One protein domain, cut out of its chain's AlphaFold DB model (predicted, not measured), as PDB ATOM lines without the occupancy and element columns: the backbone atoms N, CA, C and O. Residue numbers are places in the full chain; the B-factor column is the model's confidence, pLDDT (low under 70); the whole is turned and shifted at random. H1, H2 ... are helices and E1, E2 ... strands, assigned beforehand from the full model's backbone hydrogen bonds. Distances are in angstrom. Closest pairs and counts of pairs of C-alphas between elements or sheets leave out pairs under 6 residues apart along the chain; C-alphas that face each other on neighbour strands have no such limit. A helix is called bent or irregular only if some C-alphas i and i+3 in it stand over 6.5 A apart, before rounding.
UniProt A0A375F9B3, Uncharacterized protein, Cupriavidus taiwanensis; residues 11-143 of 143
ATOM      1  N   LEU A  11      90.213 102.745 124.251       87.00
ATOM      2  CA  LEU A  11      90.606 101.708 123.293       87.00
ATOM      3  C   LEU A  11      89.358 101.082 122.671       87.00
ATOM      4  O   LEU A  11      88.494 100.582 123.388       87.00
ATOM      5  N   ASP A  12      89.276 101.078 121.343       90.12
ATOM      6  CA  ASP A  12      88.207 100.404 120.603       90.12
ATOM      7  C   ASP A  12      88.656  98.985 120.238       90.12
ATOM      8  O   ASP A  12      89.684  98.802 119.579       90.12
ATOM      9  N   LEU A  13      87.899  97.965 120.654       91.12
ATOM     10  CA  LEU A  13      88.287  96.579 120.381       91.12
ATOM     11  C   LEU A  13      88.256  96.234 118.891       91.12
ATOM     12  O   LEU A  13      88.924  95.281 118.496       91.12
ATOM     13  N   ARG A  14      87.530  96.987 118.057       91.38
ATOM     14  CA  ARG A  14      87.533  96.778 116.603       91.38
ATOM     15  C   ARG A  14      88.882  97.148 116.011       91.38
ATOM     16  O   ARG A  14      89.424  96.364 115.241       91.38
ATOM     17  N   ASP A  15      89.442  98.279 116.443       91.38
ATOM     18  CA  ASP A  15      90.787  98.714 116.047       91.38
ATOM     19  C   ASP A  15      91.843  97.703 116.508       91.38
ATOM     20  O   ASP A  15      92.706  97.301 115.732       91.38
ATOM     21  N   ILE A  16      91.701  97.187 117.734       90.75
ATOM     22  CA  ILE A  16      92.571  96.127 118.258       90.75
ATOM     23  C   ILE A  16      92.478  94.851 117.414       90.75
ATOM     24  O   ILE A  16      93.511  94.292 117.046       90.75
ATOM     25  N   THR A  17      91.276  94.364 117.098       94.31
ATOM     26  CA  THR A  17      91.140  93.143 116.293       94.31
ATOM     27  C   THR A  17      91.625  93.337 114.860       94.31
ATOM     28  O   THR A  17      92.312  92.457 114.351       94.31
ATOM     29  N   ASP A  18      91.361  94.498 114.250       94.12
ATOM     30  CA  ASP A  18      91.878  94.845 112.922       94.12
ATOM     31  C   ASP A  18      93.417  94.873 112.934       94.12
ATOM     32  O   ASP A  18      94.070  94.346 112.031       94.12
ATOM     33  N   ARG A  19      94.015  95.432 113.995       93.75
ATOM     34  CA  ARG A  19      95.469  95.467 114.183       93.75
ATOM     35  C   ARG A  19      96.062  94.072 114.360       93.75
ATOM     36  O   ARG A  19      97.116  93.790 113.798       93.75
ATOM     37  N   VAL A  20      95.393  93.187 115.100       94.69
ATOM     38  CA  VAL A  20      95.807  91.781 115.223       94.69
ATOM     39  C   VAL A  20      95.807  91.093 113.862       94.69
ATOM     40  O   VAL A  20      96.782  90.422 113.533       94.69
ATOM     41  N   GLU A  21      94.763  91.280 113.057       95.94
ATOM     42  CA  GLU A  21      94.673  90.662 111.730       95.94
ATOM     43  C   GLU A  21      95.754  91.186 110.769       95.94
ATOM     44  O   GLU A  21      96.354  90.402 110.032       95.94
ATOM     45  N   ASP A  22      96.067  92.483 110.821       94.94
ATOM     46  CA  ASP A  22      97.185  93.082 110.081       94.94
ATOM     47  C   ASP A  22      98.540  92.476 110.490       94.94
ATOM     48  O   ASP A  22      99.326  92.062 109.636       94.94
ATOM     49  N   LEU A  23      98.804  92.364 111.794       94.88
ATOM     50  CA  LEU A  23     100.044  91.786 112.321       94.88
ATOM     51  C   LEU A  23     100.172  90.289 111.999       94.88
ATOM     52  O   LEU A  23     101.258  89.819 111.662       94.88
ATOM     53  N   GLU A  24      99.078  89.529 112.069       95.81
ATOM     54  CA  GLU A  24      99.063  88.124 111.657       95.81
ATOM     55  C   GLU A  24      99.332  87.969 110.156       95.81
ATOM     56  O   GLU A  24     100.075  87.065 109.775       95.81
ATOM     57  N   SER A  25      98.811  88.868 109.314       96.56
ATOM     58  CA  SER A  25      99.129  88.877 107.880       96.56
ATOM     59  C   SER A  25     100.616  89.134 107.640       96.56
ATOM     60  O   SER A  25     101.242  88.406 106.877       96.56
ATOM     61  N   GLN A  26     101.209  90.121 108.319       94.88
ATOM     62  CA  GLN A  26     102.643  90.415 108.194       94.88
ATOM     63  C   GLN A  26     103.518  89.233 108.634       94.88
ATOM     64  O   GLN A  26     104.526  88.922 107.993       94.88
ATOM     65  N   LYS A  27     103.114  88.539 109.704       96.12
ATOM     66  CA  LYS A  27     103.760  87.299 110.139       96.12
ATOM     67  C   LYS A  27     103.655  86.202 109.074       96.12
ATOM     68  O   LYS A  27     104.648  85.530 108.801       96.12
ATOM     69  N   GLU A  28     102.481  86.020 108.471       96.62
ATOM     70  CA  GLU A  28     102.272  85.030 107.408       96.62
ATOM     71  C   GLU A  28     103.139  85.333 106.172       96.62
ATOM     72  O   GLU A  28     103.780  84.428 105.636       96.62
ATOM     73  N   ASP A  29     103.253  86.602 105.769       94.88
ATOM     74  CA  ASP A  29     104.170  87.037 104.708       94.88
ATOM     75  C   ASP A  29     105.635  86.676 105.027       94.88
ATOM     76  O   ASP A  29     106.363  86.189 104.155       94.88
ATOM     77  N   ALA A  30     106.072  86.847 106.282       93.38
ATOM     78  CA  ALA A  30     107.409  86.439 106.723       93.38
ATOM     79  C   ALA A  30     107.603  84.909 106.676       93.38
ATOM     80  O   ALA A  30     108.674  84.436 106.281       93.38
ATOM     81  N   GLU A  31     106.575  84.123 107.016       94.12
ATOM     82  CA  GLU A  31     106.599  82.656 106.904       94.12
ATOM     83  C   GLU A  31     106.674  82.170 105.445       94.12
ATOM     84  O   GLU A  31     107.287  81.133 105.171       94.12
ATOM     85  N   LEU A  32     106.092  82.918 104.501       95.06
ATOM     86  CA  LEU A  32     106.053  82.583 103.071       95.06
ATOM     87  C   LEU A  32     107.239  83.132 102.258       95.06
ATOM     88  O   LEU A  32     107.345  82.845 101.060       95.06
ATOM     89  N   ALA A  33     108.142  83.894 102.879       95.12
ATOM     90  CA  ALA A  33     109.317  84.459 102.219       95.12
ATOM     91  C   ALA A  33     110.282  83.381 101.676       95.12
ATOM     92  O   ALA A  33     110.394  82.281 102.219       95.12
ATOM     93  N   GLU A  34     111.049  83.715 100.623       93.88
ATOM     94  CA  GLU A  34     112.038  82.794 100.021       93.88
ATOM     95  C   GLU A  34     113.072  82.283 101.041       93.88
ATOM     96  O   GLU A  34     113.446  81.110 101.003       93.88
ATOM     97  N   ASP A  35     113.501  83.146 101.969       94.00
ATOM     98  CA  ASP A  35     114.269  82.764 103.159       94.00
ATOM     99  C   ASP A  35     113.412  82.947 104.415       94.00
ATOM    100  O   ASP A  35     113.670  83.804 105.265       94.00
ATOM    101  N   SER A  36     112.370  82.122 104.522       91.38
ATOM    102  CA  SER A  36     111.462  82.103 105.673       91.38
ATOM    103  C   SER A  36     112.205  81.965 107.004       91.38
ATOM    104  O   SER A  36     111.807  82.542 108.007       91.38
ATOM    105  N   SER A  37     113.348  81.269 107.033       92.12
ATOM    106  CA  SER A  37     114.146  81.112 108.251       92.12
ATOM    107  C   SER A  37     114.783  82.418 108.733       92.12
ATOM    108  O   SER A  37     114.929  82.625 109.941       92.12
ATOM    109  N   ALA A  38     115.226  83.278 107.814       94.88
ATOM    110  CA  ALA A  38     115.793  84.577 108.142       94.88
ATOM    111  C   ALA A  38     114.682  85.581 108.463       94.88
ATOM    112  O   ALA A  38     114.753  86.233 109.503       94.88
ATOM    113  N   ALA A  39     113.636  85.625 107.632       94.25
ATOM    114  CA  ALA A  39     112.488  86.511 107.813       94.25
ATOM    115  C   ALA A  39     111.765  86.253 109.144       94.25
ATOM    116  O   ALA A  39     111.486  87.191 109.884       94.25
ATOM    117  N   MET A  40     111.559  84.984 109.515       95.44
ATOM    118  CA  MET A  40     110.908  84.640 110.780       95.44
ATOM    119  C   MET A  40     111.739  85.067 111.995       95.44
ATOM    120  O   MET A  40     111.188  85.562 112.969       95.44
ATOM    121  N   ARG A  41     113.075  84.950 111.940       95.25
ATOM    122  CA  ARG A  41     113.944  85.441 113.028       95.25
ATOM    123  C   ARG A  41     113.922  86.959 113.158       95.25
ATOM    124  O   ARG A  41     114.078  87.460 114.266       95.25
ATOM    125  N   GLU A  42     113.813  87.667 112.039       94.56
ATOM    126  CA  GLU A  42     113.688  89.124 112.034       94.56
ATOM    127  C   GLU A  42     112.344  89.547 112.632       94.56
ATOM    128  O   GLU A  42     112.325  90.396 113.519       94.56
ATOM    129  N   TRP A  43     111.256  88.880 112.238       93.88
ATOM    130  CA  TRP A  43     109.937  89.080 112.832       93.88
ATOM    131  C   TRP A  43     109.918  88.764 114.328       93.88
ATOM    132  O   TRP A  43     109.494  89.595 115.111       93.88
ATOM    133  N   ASP A  44     110.419  87.608 114.770       93.50
ATOM    134  CA  ASP A  44     110.446  87.256 116.201       93.50
ATOM    135  C   ASP A  44     111.236  88.272 117.055       93.50
ATOM    136  O   ASP A  44     111.055  88.338 118.271       93.50
ATOM    137  N   ALA A  45     112.126  89.052 116.431       92.62
ATOM    138  CA  ALA A  45     112.887  90.123 117.067       92.62
ATOM    139  C   ALA A  45     112.279  91.527 116.864       92.62
ATOM    140  O   ALA A  45     112.852  92.494 117.372       92.62
ATOM    141  N   SER A  46     111.173  91.653 116.125       90.62
ATOM    142  CA  SER A  46     110.504  92.924 115.846       90.62
ATOM    143  C   SER A  46     109.587  93.356 116.992       90.62
ATOM    144  O   SER A  46     109.182  92.563 117.850       90.62
ATOM    145  N   GLU A  47     109.247  94.644 117.007       87.12
ATOM    146  CA  GLU A  47     108.289  95.189 117.972       87.12
ATOM    147  C   GLU A  47     106.869  94.711 117.650       87.12
ATOM    148  O   GLU A  47     106.092  94.427 118.558       87.12
ATOM    149  N   GLU A  48     106.566  94.512 116.368       90.31
ATOM    150  CA  GLU A  48     105.303  93.985 115.855       90.31
ATOM    151  C   GLU A  48     104.979  92.586 116.403       90.31
ATOM    152  O   GLU A  48     103.836  92.312 116.776       90.31
ATOM    153  N   ALA A  49     105.974  91.699 116.530       91.12
ATOM    154  CA  ALA A  49     105.767  90.389 117.146       91.12
ATOM    155  C   ALA A  49     105.444  90.493 118.644       91.12
ATOM    156  O   ALA A  49     104.607  89.747 119.166       91.12
ATOM    157  N   HIS A  50     106.086  91.433 119.343       87.81
ATOM    158  CA  HIS A  50     105.814  91.693 120.752       87.81
ATOM    159  C   HIS A  50     104.432  92.331 120.959       87.81
ATOM    160  O   HIS A  50     103.705  91.942 121.875       87.81
ATOM    161  N   GLU A  51     104.047  93.272 120.099       87.31
ATOM    162  CA  GLU A  51     102.720  93.890 120.062       87.31
ATOM    163  C   GLU A  51     101.633  92.830 119.841       87.31
ATOM    164  O   GLU A  51     100.712  92.720 120.650       87.31
ATOM    165  N   LEU A  52     101.788  91.978 118.819       90.75
ATOM    166  CA  LEU A  52     100.847  90.897 118.522       90.75
ATOM    167  C   LEU A  52     100.654  89.971 119.729       90.75
ATOM    168  O   LEU A  52      99.527  89.620 120.077       90.75
ATOM    169  N   SER A  53     101.744  89.598 120.407       90.25
ATOM    170  CA  SER A  53     101.663  88.761 121.606       90.25
ATOM    171  C   SER A  53     100.896  89.434 122.748       90.25
ATOM    172  O   SER A  53     100.177  88.744 123.471       90.25
ATOM    173  N   GLN A  54     101.054  90.744 122.943       87.50
ATOM    174  CA  GLN A  54     100.342  91.493 123.984       87.50
ATOM    175  C   GLN A  54      98.855  91.637 123.654       87.50
ATOM    176  O   GLN A  54      98.010  91.401 124.516       87.50
ATOM    177  N   LEU A  55      98.529  91.949 122.398       89.94
ATOM    178  CA  LEU A  55      97.149  92.055 121.926       89.94
ATOM    179  C   LEU A  55      96.395  90.731 122.049       89.94
ATOM    180  O   LEU A  55      95.263  90.703 122.526       89.94
ATOM    181  N   LEU A  56      97.033  89.618 121.682       92.25
ATOM    182  CA  LEU A  56      96.438  88.294 121.847       92.25
ATOM    183  C   LEU A  56      96.222  87.935 123.321       92.25
ATOM    184  O   LEU A  56      95.203  87.330 123.640       92.25
ATOM    185  N   ALA A  57      97.142  88.314 124.215       90.31
ATOM    186  CA  ALA A  57      96.973  88.100 125.650       90.31
ATOM    187  C   ALA A  57      95.798  88.917 126.214       90.31
ATOM    188  O   ALA A  57      94.974  88.372 126.945       90.31
ATOM    189  N   LEU A  58      95.677  90.187 125.812       89.06
ATOM    190  CA  LEU A  58      94.543  91.044 126.167       89.06
ATOM    191  C   LEU A  58      93.213  90.449 125.685       89.06
ATOM    192  O   LEU A  58      92.254  90.352 126.449       89.06
ATOM    193  N   LEU A  59      93.151  90.020 124.421       91.50
ATOM    194  CA  LEU A  59      91.954  89.391 123.861       91.50
ATOM    195  C   LEU A  59      91.639  88.053 124.542       91.50
ATOM    196  O   LEU A  59      90.474  87.714 124.711       91.50
ATOM    197  N   ASP A  60      92.635  87.270 124.951       91.75
ATOM    198  CA  ASP A  60      92.382  86.035 125.696       91.75
ATOM    199  C   ASP A  60      91.752  86.318 127.070       91.75
ATOM    200  O   ASP A  60      90.795  85.643 127.447       91.75
ATOM    201  N   GLU A  61      92.211  87.364 127.767       89.88
ATOM    202  CA  GLU A  61      91.635  87.799 129.045       89.88
ATOM    203  C   GLU A  61      90.196  88.313 128.898       89.88
ATOM    204  O   GLU A  61      89.347  88.023 129.741       89.88
ATOM    205  N   LEU A  62      89.897  89.024 127.808       90.56
ATOM    206  CA  LEU A  62      88.563  89.561 127.524       90.56
ATOM    207  C   LEU A  62      87.604  88.540 126.893       90.56
ATOM    208  O   LEU A  62      86.409  88.820 126.771       90.56
ATOM    209  N   ARG A  63      88.087  87.357 126.496       89.75
ATOM    210  CA  ARG A  63      87.285  86.376 125.758       89.75
ATOM    211  C   ARG A  63      86.047  85.957 126.550       89.75
ATOM    212  O   ARG A  63      86.139  85.382 127.633       89.75
ATOM    213  N   GLY A  64      84.874  86.155 125.950       82.75
ATOM    214  CA  GLY A  64      83.604  85.713 126.523       82.75
ATOM    215  C   GLY A  64      83.062  86.640 127.610       82.75
ATOM    216  O   GLY A  64      81.991  86.361 128.158       82.75
ATOM    217  N   TYR A  65      83.751  87.745 127.894       78.31
ATOM    218  CA  TYR A  65      83.181  88.859 128.632       78.31
ATOM    219  C   TYR A  65      82.434  89.758 127.646       78.31
ATOM    220  O   TYR A  65      82.915  90.034 126.552       78.31
ATOM    221  N   GLY A  66      81.193  90.091 128.010       65.25
ATOM    222  CA  GLY A  66      80.179  90.641 127.112       65.25
ATOM    223  C   GLY A  66      80.574  91.906 126.343       65.25
ATOM    224  O   GLY A  66      81.595  92.535 126.586       65.25
ATOM    225  N   GLY A  67      79.710  92.255 125.394       76.19
ATOM    226  CA  GLY A  67      79.822  93.410 124.508       76.19
ATOM    227  C   GLY A  67      79.140  93.111 123.174       76.19
ATOM    228  O   GLY A  67      78.486  92.071 123.034       76.19
ATOM    229  N   ASN A  68      79.241  94.018 122.201       86.44
ATOM    230  CA  ASN A  68      78.629  93.831 120.882       86.44
ATOM    231  C   ASN A  68      79.645  93.483 119.789       86.44
ATOM    232  O   ASN A  68      79.238  93.234 118.648       86.44
ATOM    233  N   HIS A  69      80.935  93.418 120.126       91.25
ATOM    234  CA  HIS A  69      81.981  93.071 119.177       91.25
ATOM    235  C   HIS A  69      82.161  91.556 119.113       91.25
ATOM    236  O   HIS A  69      82.598  90.919 120.072       91.25
ATOM    237  N   GLN A  70      81.801  90.966 117.975       93.31
ATOM    238  CA  GLN A  70      82.022  89.548 117.714       93.31
ATOM    239  C   GLN A  70      83.267  89.373 116.852       93.31
ATOM    240  O   GLN A  70      83.317  89.852 115.720       93.31
ATOM    241  N   TRP A  71      84.225  88.593 117.345       93.06
ATOM    242  CA  TRP A  71      85.446  88.277 116.612       93.06
ATOM    243  C   TRP A  71      85.828  86.811 116.816       93.06
ATOM    244  O   TRP A  71      85.766  86.283 117.923       93.06
ATOM    245  N   ARG A  72      86.143  86.106 115.721       91.75
ATOM    246  CA  ARG A  72      86.527  84.674 115.705       91.75
ATOM    247  C   ARG A  72      85.606  83.708 116.477       91.75
ATOM    248  O   ARG A  72      86.017  82.611 116.838       91.75
ATOM    249  N   GLY A  73      84.330  84.062 116.634       90.50
ATOM    250  CA  GLY A  73      83.317  83.230 117.293       90.50
ATOM    251  C   GLY A  73      83.116  83.524 118.780       90.50
ATOM    252  O   GLY A  73      82.160  83.007 119.358       90.50
ATOM    253  N   ASP A  74      83.939  84.391 119.359       92.94
ATOM    254  CA  ASP A  74      83.798  84.896 120.720       92.94
ATOM    255  C   ASP A  74      83.224  86.320 120.728       92.94
ATOM    256  O   ASP A  74      83.151  86.996 119.695       92.94
ATOM    257  N   TRP A  75      82.777  86.748 121.907       92.19
ATOM    258  CA  TRP A  75      82.255  88.089 122.160       92.19
ATOM    259  C   TRP A  75      83.214  88.861 123.053       92.19
ATOM    260  O   TRP A  75      83.786  88.285 123.984       92.19
ATOM    261  N   TYR A  76      83.346  90.144 122.740       91.88
ATOM    262  CA  TYR A  76      84.254  91.086 123.368       91.88
ATOM    263  C   TYR A  76      83.524  92.391 123.686       91.88
ATOM    264  O   TYR A  76      82.567  92.739 122.976       91.88
ATOM    265  N   PRO A  77      84.008  93.153 124.681       92.19
ATOM    266  CA  PRO A  77      83.597  94.537 124.872       92.19
ATOM    267  C   PRO A  77      83.834  95.351 123.598       92.19
ATOM    268  O   PRO A  77      84.712  95.025 122.804       92.19
ATOM    269  N   ASP A  78      83.070  96.423 123.400       90.81
ATOM    270  CA  ASP A  78      83.312  97.341 122.278       90.81
ATOM    271  C   ASP A  78      84.454  98.318 122.598       90.81
ATOM    272  O   ASP A  78      85.265  98.649 121.735       90.81
ATOM    273  N   ILE A  79      84.505  98.791 123.846       90.44
ATOM    274  CA  ILE A  79      85.361  99.894 124.275       90.44
ATOM    275  C   ILE A  79      85.972  99.589 125.650       90.44
ATOM    276  O   ILE A  79      85.265  99.143 126.556       90.44
ATOM    277  N   LEU A  80      87.261  99.896 125.817       90.56
ATOM    278  CA  LEU A  80      87.953  99.953 127.105       90.56
ATOM    279  C   LEU A  80      88.291 101.408 127.452       90.56
ATOM    280  O   LEU A  80      88.839 102.130 126.624       90.56
ATOM    281  N   ILE A  81      88.007 101.837 128.678       91.81
ATOM    282  CA  ILE A  81      88.183 103.227 129.128       91.81
ATOM    283  C   ILE A  81      89.313 103.284 130.156       91.81
ATOM    284  O   ILE A  81      89.247 102.583 131.167       91.81
ATOM    285  N   ALA A  82      90.329 104.113 129.928       90.44
ATOM    286  CA  ALA A  82      91.436 104.270 130.868       90.44
ATOM    287  C   ALA A  82      90.954 104.840 132.215       90.44
ATOM    288  O   ALA A  82      90.061 105.693 132.260       90.44
ATOM    289  N   GLU A  83      91.557 104.401 133.324       88.81
ATOM    290  CA  GLU A  83      91.168 104.842 134.669       88.81
ATOM    291  C   GLU A  83      91.144 106.369 134.823       88.81
ATOM    292  O   GLU A  83      90.164 106.907 135.361       88.81
ATOM    293  N   ASP A  84      92.202 107.031 134.346       87.69
ATOM    294  CA  ASP A  84      92.402 108.481 134.416       87.69
ATOM    295  C   ASP A  84      91.382 109.262 133.570       87.69
ATOM    296  O   ASP A  84      91.046 110.395 133.907       87.69
ATOM    297  N   HIS A  85      90.816 108.640 132.530       89.44
ATOM    298  CA  HIS A  85      89.851 109.253 131.605       89.44
ATOM    299  C   HIS A  85      88.395 108.902 131.911       89.44
ATOM    300  O   HIS A  85      87.465 109.406 131.279       89.44
ATOM    301  N   PHE A  86      88.160 108.064 132.920       91.88
ATOM    302  CA  PHE A  86      86.815 107.618 133.251       91.88
ATOM    303  C   PHE A  86      85.904 108.767 133.712       91.88
ATOM    304  O   PHE A  86      84.690 108.710 133.521       91.88
ATOM    305  N   GLN A  87      86.466 109.817 134.321       93.06
ATOM    306  CA  GLN A  87      85.680 110.987 134.713       93.06
ATOM    307  C   GLN A  87      85.133 111.735 133.494       93.06
ATOM    308  O   GLN A  87      83.947 112.067 133.474       93.06
ATOM    309  N   ASP A  88      85.974 111.967 132.485       91.38
ATOM    310  CA  ASP A  88      85.561 112.608 131.237       91.38
ATOM    311  C   ASP A  88      84.513 111.749 130.524       91.38
ATOM    312  O   ASP A  88      83.449 112.249 130.158       91.38
ATOM    313  N   TYR A  89      84.736 110.432 130.465       91.50
ATOM    314  CA  TYR A  89      83.757 109.478 129.943       91.50
ATOM    315  C   TYR A  89      82.403 109.560 130.668       91.50
ATOM    316  O   TYR A  89      81.353 109.579 130.028       91.50
ATOM    317  N   ALA A  90      82.392 109.636 132.003       92.44
ATOM    318  CA  ALA A  90      81.154 109.740 132.778       92.44
ATOM    319  C   ALA A  90      80.386 111.038 132.468       92.44
ATOM    320  O   ALA A  90      79.152 111.036 132.419       92.44
ATOM    321  N   GLN A  91      81.107 112.140 132.241       91.50
ATOM    322  CA  GLN A  91      80.509 113.405 131.830       91.50
ATOM    323  C   GLN A  91      79.919 113.317 130.417       91.50
ATOM    324  O   GLN A  91      78.765 113.705 130.221       91.50
ATOM    325  N   GLU A  92      80.670 112.780 129.456       90.88
ATOM    326  CA  GLU A  92      80.202 112.583 128.079       90.88
ATOM    327  C   GLU A  92      78.978 111.664 128.027       90.88
ATOM    328  O   GLU A  92      77.977 112.001 127.397       90.88
ATOM    329  N   LEU A  93      78.992 110.565 128.786       91.44
ATOM    330  CA  LEU A  93      77.863 109.645 128.886       91.44
ATOM    331  C   LEU A  93      76.601 110.344 129.419       91.44
ATOM    332  O   LEU A  93      75.499 110.111 128.915       91.44
ATOM    333  N   ALA A  94      76.738 111.214 130.424       91.38
ATOM    334  CA  ALA A  94      75.617 111.974 130.971       91.38
ATOM    335  C   ALA A  94      75.058 112.997 129.963       91.38
ATOM    336  O   ALA A  94      73.838 113.201 129.904       91.38
ATOM    337  N   GLU A  95      75.926 113.632 129.168       91.06
ATOM    338  CA  GLU A  95      75.531 114.530 128.076       91.06
ATOM    339  C   GLU A  95      74.795 113.769 126.965       91.06
ATOM    340  O   GLU A  95      73.717 114.192 126.542       91.06
ATOM    341  N   ASP A  96      75.325 112.622 126.542       90.44
ATOM    342  CA  ASP A  96      74.771 111.806 125.458       90.44
ATOM    343  C   ASP A  96      73.433 111.156 125.841       90.44
ATOM    344  O   ASP A  96      72.522 111.052 125.016       90.44
ATOM    345  N   CYS A  97      73.256 110.800 127.116       91.12
ATOM    346  CA  CYS A  97      71.972 110.342 127.652       91.12
ATOM    347  C   CYS A  97      70.942 111.475 127.828       91.12
ATOM    348  O   CYS A  97      69.792 111.210 128.185       91.12
ATOM    349  N   GLY A  98      71.337 112.739 127.630       90.19
ATOM    350  CA  GLY A  98      70.486 113.905 127.864       90.19
ATOM    351  C   GLY A  98      70.162 114.150 129.342       90.19
ATOM    352  O   GLY A  98      69.173 114.818 129.648       90.19
ATOM    353  N   MET A  99      70.967 113.606 130.263       89.69
ATOM    354  CA  MET A  99      70.821 113.841 131.705       89.69
ATOM    355  C   MET A  99      71.302 115.239 132.099       89.69
ATOM    356  O   MET A  99      70.787 115.832 133.047       89.69
ATOM    357  N   VAL A 100      72.264 115.776 131.347       90.06
ATOM    358  CA  VAL A 100      72.756 117.148 131.472       90.06
ATOM    359  C   VAL A 100      72.770 117.838 130.111       90.06
ATOM    360  O   VAL A 100      72.872 117.206 129.063       90.06
ATOM    361  N   THR A 101      72.664 119.166 130.117       89.19
ATOM    362  CA  THR A 101      72.762 119.952 128.885       89.19
ATOM    363  C   THR A 101      74.228 120.098 128.497       89.19
ATOM    364  O   THR A 101      75.011 120.686 129.248       89.19
ATOM    365  N   LYS A 102      74.584 119.621 127.302       86.50
ATOM    366  CA  LYS A 102      75.943 119.712 126.758       86.50
ATOM    367  C   LYS A 102      76.471 121.147 126.763       86.50
ATOM    368  O   LYS A 102      75.831 122.058 126.232       86.50
ATOM    369  N   GLY A 103      77.633 121.349 127.382       81.94
ATOM    370  CA  GLY A 103      78.307 122.652 127.457       81.94
ATOM    371  C   GLY A 103      77.620 123.719 128.327       81.94
ATOM    372  O   GLY A 103      78.053 124.875 128.330       81.94
ATOM    373  N   ALA A 104      76.564 123.379 129.073       86.38
ATOM    374  CA  ALA A 104      75.963 124.310 130.019       86.38
ATOM    375  C   ALA A 104      76.879 124.510 131.236       86.38
ATOM    376  O   ALA A 104      77.362 123.553 131.826       86.38
ATOM    377  N   GLN A 105      77.100 125.761 131.648       87.12
ATOM    378  CA  GLN A 105      77.873 126.053 132.862       87.12
ATOM    379  C   GLN A 105      77.113 125.611 134.112       87.12
ATOM    380  O   GLN A 105      77.638 124.878 134.937       87.12
ATOM    381  N   TRP A 106      75.852 126.018 134.226       84.12
ATOM    382  CA  TRP A 106      74.943 125.549 135.263       84.12
ATOM    383  C   TRP A 106      73.936 124.575 134.633       84.12
ATOM    384  O   TRP A 106      73.370 124.926 133.593       84.12
ATOM    385  N   PRO A 107      73.679 123.392 135.223       87.38
ATOM    386  CA  PRO A 107      74.184 122.899 136.511       87.38
ATOM    387  C   PRO A 107      75.521 122.129 136.448       87.38
ATOM    388  O   PRO A 107      75.996 121.710 137.498       87.38
ATOM    389  N   ASN A 108      76.140 121.931 135.277       88.19
ATOM    390  CA  ASN A 108      77.262 120.986 135.119       88.19
ATOM    391  C   ASN A 108      78.488 121.316 135.992       88.19
ATOM    392  O   ASN A 108      79.172 120.403 136.441       88.19
ATOM    393  N   ASN A 109      78.754 122.595 136.280       88.19
ATOM    394  CA  ASN A 109      79.849 123.017 137.164       88.19
ATOM    395  C   ASN A 109      79.564 122.820 138.666       88.19
ATOM    396  O   ASN A 109      80.440 123.064 139.491       88.19
ATOM    397  N   CYS A 110      78.338 122.431 139.022       91.19
ATOM    398  CA  CYS A 110      77.920 122.139 140.393       91.19
ATOM    399  C   CYS A 110      77.937 120.633 140.697       91.19
ATOM    400  O   CYS A 110      77.682 120.251 141.838       91.19
ATOM    401  N   ILE A 111      78.171 119.786 139.690       90.81
ATOM    402  CA  ILE A 111      78.196 118.329 139.825       90.81
ATOM    403  C   ILE A 111      79.600 117.898 140.257       90.81
ATOM    404  O   ILE A 111      80.596 118.322 139.672       90.81
ATOM    405  N   ASP A 112      79.672 117.045 141.278       94.50
ATOM    406  CA  ASP A 112      80.903 116.356 141.665       94.50
ATOM    407  C   ASP A 112      81.138 115.182 140.703       94.50
ATOM    408  O   ASP A 112      80.693 114.055 140.931       94.50
ATOM    409  N   TRP A 113      81.781 115.480 139.573       93.56
ATOM    410  CA  TRP A 113      82.060 114.495 138.525       93.56
ATOM    411  C   TRP A 113      82.992 113.381 138.990       93.56
ATOM    412  O   TRP A 113      82.864 112.253 138.524       93.56
ATOM    413  N   GLU A 114      83.884 113.659 139.940       93.31
ATOM    414  CA  GLU A 114      84.778 112.649 140.502       93.31
ATOM    415  C   GLU A 114      83.975 111.612 141.307       93.31
ATOM    416  O   GLU A 114      84.171 110.404 141.164       93.31
ATOM    417  N   GLN A 115      83.014 112.063 142.125       94.69
ATOM    418  CA  GLN A 115      82.079 111.166 142.807       94.69
ATOM    419  C   GLN A 115      81.195 110.404 141.820       94.69
ATOM    420  O   GLN A 115      81.088 109.186 141.945       94.69
ATOM    421  N   ALA A 116      80.616 111.093 140.834       93.06
ATOM    422  CA  ALA A 116      79.773 110.460 139.822       93.06
ATOM    423  C   ALA A 116      80.529 109.359 139.060       93.06
ATOM    424  O   ALA A 116      80.010 108.259 138.888       93.06
ATOM    425  N   ALA A 117      81.781 109.619 138.676       93.56
ATOM    426  CA  ALA A 117      82.649 108.651 138.021       93.56
ATOM    427  C   ALA A 117      82.935 107.437 138.917       93.56
ATOM    428  O   ALA A 117      82.814 106.304 138.461       93.56
ATOM    429  N   ARG A 118      83.262 107.645 140.201       93.00
ATOM    430  CA  ARG A 118      83.490 106.541 141.152       93.00
ATOM    431  C   ARG A 118      82.258 105.660 141.348       93.00
ATOM    432  O   ARG A 118      82.404 104.447 141.446       93.00
ATOM    433  N   GLU A 119      81.069 106.252 141.428       94.38
ATOM    434  CA  GLU A 119      79.825 105.486 141.552       94.38
ATOM    435  C   GLU A 119      79.511 104.724 140.263       94.38
ATOM    436  O   GLU A 119      79.189 103.540 140.329       94.38
ATOM    437  N   LEU A 120      79.694 105.355 139.098       92.38
ATOM    438  CA  LEU A 120      79.506 104.710 137.797       92.38
ATOM    439  C   LEU A 120      80.483 103.541 137.577       92.38
ATOM    440  O   LEU A 120      80.079 102.511 137.043       92.38
ATOM    441  N   LYS A 121      81.743 103.652 138.032       92.12
ATOM    442  CA  LYS A 121      82.749 102.572 137.940       92.12
ATOM    443  C   LYS A 121      82.286 101.260 138.580       92.12
ATOM    444  O   LYS A 121      82.751 100.207 138.166       92.12
ATOM    445  N   MET A 122      81.372 101.294 139.553       91.12
ATOM    446  CA  MET A 122      80.859 100.082 140.206       91.12
ATOM    447  C   MET A 122      80.080  99.159 139.257       91.12
ATOM    448  O   MET A 122      79.976  97.966 139.534       91.12
ATOM    449  N   ASP A 123      79.549  99.696 138.153       91.38
ATOM    450  CA  ASP A 123      78.864  98.926 137.108       91.38
ATOM    451  C   ASP A 123      79.821  98.392 136.023       91.38
ATOM    452  O   ASP A 123      79.378  97.701 135.101       91.38
ATOM    453  N   TYR A 124      81.116  98.711 136.115       92.00
ATOM    454  CA  TYR A 124      82.151  98.314 135.161       92.00
ATOM    455  C   TYR A 124      83.082  97.264 135.774       92.00
ATOM    456  O   TYR A 124      83.337  97.233 136.977       92.00
ATOM    457  N   THR A 125      83.612  96.398 134.916       91.25
ATOM    458  CA  THR A 125      84.729  95.497 135.233       91.25
ATOM    459  C   THR A 125      86.015  96.116 134.695       91.25
ATOM    460  O   THR A 125      85.954  96.950 133.798       91.25
ATOM    461  N   TYR A 126      87.175  95.745 135.236       90.06
ATOM    462  CA  TYR A 126      88.455  96.226 134.723       90.06
ATOM    463  C   TYR A 126      89.357  95.079 134.268       90.06
ATOM    464  O   TYR A 126      89.278  93.966 134.787       90.06
ATOM    465  N   VAL A 127      90.205  95.379 133.289       88.94
ATOM    466  CA  VAL A 127      91.324  94.564 132.812       88.94
ATOM    467  C   VAL A 127      92.601  95.368 133.007       88.94
ATOM    468  O   VAL A 127      92.606  96.592 132.841       88.94
ATOM    469  N   ARG A 128      93.687  94.693 133.376       87.25
ATOM    470  CA  ARG A 128      94.999  95.331 133.455       87.25
ATOM    471  C   ARG A 128      95.727  95.140 132.141       87.25
ATOM    472  O   ARG A 128      96.016  94.015 131.750       87.25
ATOM    473  N   VAL A 129      96.059  96.244 131.487       81.25
ATOM    474  CA  VAL A 129      96.771  96.224 130.210       81.25
ATOM    475  C   VAL A 129      98.178  96.752 130.424       81.25
ATOM    476  O   VAL A 129      98.375  97.824 130.994       81.25
ATOM    477  N   THR A 130      99.173  96.001 129.967       74.19
ATOM    478  CA  THR A 130     100.545  96.499 129.872       74.19
ATOM    479  C   THR A 130     100.696  97.230 128.545       74.19
ATOM    480  O   THR A 130     100.516  96.636 127.487       74.19
ATOM    481  N   LEU A 131     100.993  98.528 128.606       66.12
ATOM    482  CA  LEU A 131     101.159  99.379 127.435       66.12
ATOM    483  C   LEU A 131     102.626  99.752 127.213       66.12
ATOM    484  O   LEU A 131     103.322 100.221 128.122       66.12
ATOM    485  N   GLY A 132     103.050  99.622 125.956       60.22
ATOM    486  CA  GLY A 132     104.328 100.105 125.444       60.22
ATOM    487  C   GLY A 132     105.575  99.395 125.986       60.22
ATOM    488  O   GLY A 132     105.552  98.622 126.942       60.22
ATOM    489  N   HIS A 133     106.722  99.727 125.388       49.81
ATOM    490  CA  HIS A 133     108.037  99.155 125.713       49.81
ATOM    491  C   HIS A 133     108.515  99.454 127.155       49.81
ATOM    492  O   HIS A 133     109.422  98.805 127.674       49.81
ATOM    493  N   ASN A 134     107.904 100.431 127.836       55.03
ATOM    494  CA  ASN A 134     108.234 100.772 129.224       55.03
ATOM    495  C   ASN A 134     107.539  99.869 130.257       55.03
ATOM    496  O   ASN A 134     107.827 100.002 131.446       55.03
ATOM    497  N   GLY A 135     106.631  98.984 129.827       61.16
ATOM    498  CA  GLY A 135     105.882  98.105 130.724       61.16
ATOM    499  C   GLY A 135     104.947  98.872 131.660       61.16
ATOM    500  O   GLY A 135     104.789  98.490 132.817       61.16
ATOM    501  N   GLN A 136     104.381  99.993 131.200       66.25
ATOM    502  CA  GLN A 136     103.449 100.761 132.018       66.25
ATOM    503  C   GLN A 136     102.119 100.016 132.077       66.25
ATOM    504  O   GLN A 136     101.431  99.868 131.073       66.25
ATOM    505  N   GLU A 137     101.775  99.529 133.262       76.88
ATOM    506  CA  GLU A 137     100.470  98.934 133.523       76.88
ATOM    507  C   GLU A 137      99.426 100.043 133.686       76.88
ATOM    508  O   GLU A 137      99.640 101.001 134.433       76.88
ATOM    509  N   GLY A 138      98.308  99.911 132.979       81.69
ATOM    510  CA  GLY A 138      97.125 100.747 133.134       81.69
ATOM    511  C   GLY A 138      95.899  99.883 133.397       81.69
ATOM    512  O   GLY A 138      95.753  98.807 132.809       81.69
ATOM    513  N   ASP A 139      95.022 100.354 134.279       89.25
ATOM    514  CA  ASP A 139      93.735  99.715 134.527       89.25
ATOM    515  C   ASP A 139      92.694 100.314 133.562       89.25
ATOM    516  O   ASP A 139      92.512 101.534 133.472       89.25
ATOM    517  N   TYR A 140      92.028  99.435 132.817       90.12
ATOM    518  CA  TYR A 140      91.059  99.781 131.785       90.12
ATOM    519  C   TYR A 140      89.697  99.183 132.111       90.12
ATOM    520  O   TYR A 140      89.593  97.995 132.401       90.12
ATOM    521  N   TYR A 141      88.646  99.991 132.037       91.75
ATOM    522  CA  TYR A 141      87.291  99.627 132.436       91.75
ATOM    523  C   TYR A 141      86.417  99.297 131.225       91.75
ATOM    524  O   TYR A 141      86.449 100.003 130.219       91.75
ATOM    525  N   TYR A 142      85.604  98.250 131.342       91.25
ATOM    526  CA  TYR A 142      84.679  97.768 130.318       91.25
ATOM    527  C   TYR A 142      83.388  97.218 130.943       91.25
ATOM    528  O   TYR A 142      83.314  96.997 132.156       91.25
ATOM    529  N   ARG A 143      82.355  97.012 130.122       87.75
ATOM    530  CA  ARG A 143      81.050  96.491 130.544       87.75
ATOM    531  C   ARG A 143      80.448  95.563 129.499       87.75
ATOM    532  O   ARG A 143      80.559  95.904 128.303       87.75
TER     533      ARG A 143
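This is residues 11 to 143 of the 143 residues of an uncharacterized protein of Cupriavidus taiwanensis (UniProt A0A375F9B3). Picture a loose rod with a small three-stranded sheet, E3, E5 and E4, in its middle: H1, H2 and H3 reach to one end, H4, H5 and the loop of residues 97 to 112 to the other. H3 packs on one face of the sheet and H4 on the opposite face, while the little hairpin E1 and E2 sits near the start of H1. The 133 printed residues have five named helices and five named strands, in the order H1 H2 H3 E1 E2 E3 H4 H5 E4 E5, of mixed class. The larger sheet runs E3, E5, E4, all antiparallel, as is the pair E1 and E2. The radius of gyration of the C-alphas is 19.4 A, and the spans are 66 by 33 by 24 A.

Find C-alpha 13 at (88.287, 96.579, 120.381); from there H1, residues 13 to 32, runs 28.5 A. Next come H2, residues 36 to 44, and H3, residues 47 to 62, 22.6 A long. E1 is residues 69 to 71, E2 74 to 76 and E3 79 to 82. H4, residues 83 to 96, runs 20.1 A and is irregular: C-alphas 84 and 87 are 7.2 A apart. H5 is residues 113 to 121. E4, residues 125 to 131, runs 18.6 A, and E5, residues 136 to 142, runs 19.1 A to C-alpha 142 at (84.679, 97.768, 130.318).

Begin at the sheet E3 E5 E4, only just strongly twisted, with C-alphas up to 4.1 A off its plane. In the hairpin E4 and E5, look for N 127 and O 140, 2.8 A apart and within hydrogen-bond range; between E3 and E5, N 81 and O 141 are 2.9 A apart. E3, H4 H5 and E4 form a split strand-helix-strand unit, two strands of one sheet that are not neighbours, with helices between them along the chain and E5 between them in the sheet, and its crossover is right-handed. H3 is on the sheet over E4, at a height of 9.6 A; their closest C-alphas, of Leu 58 and Val 129, are 6.9 A apart. H4 is on the opposite face, over E3, at 8.8 A; its closest C-alpha pair with E5 is Glu 83 and Asp 139, 5.7 A apart. H4 touches H5 with residues 86 to 91 alone, about perpendicular at 84 degrees, closest at C-alphas of Gln 87 and Ala 117, 5.1 A. H1 touches H3 at a steep tilt of 46 degrees, opposite ways, closest at C-alphas of Val 20 and Leu 52, 6.1 A. H1 and H2 form a helical hairpin, closest at C-alphas of Ala 30 and Ala 39, 5.2 A. In the hairpin E1 and E2, N 76 and O 69 are 2.9 A apart. Every O i to N i+4 pair is within hydrogen-bond range in H1, H3 and H5; in H2 it is 4 of 5, in H4 8 of 10.

The C-alphas farthest apart, of Glu 34 and Trp 106, stand 66.7 A from each other. The printed part has no cut, and the link from H4 to H5, 16 residues, is long. Look for low confidence, pLDDT under 70, at residue 66 and residues 131 to 136.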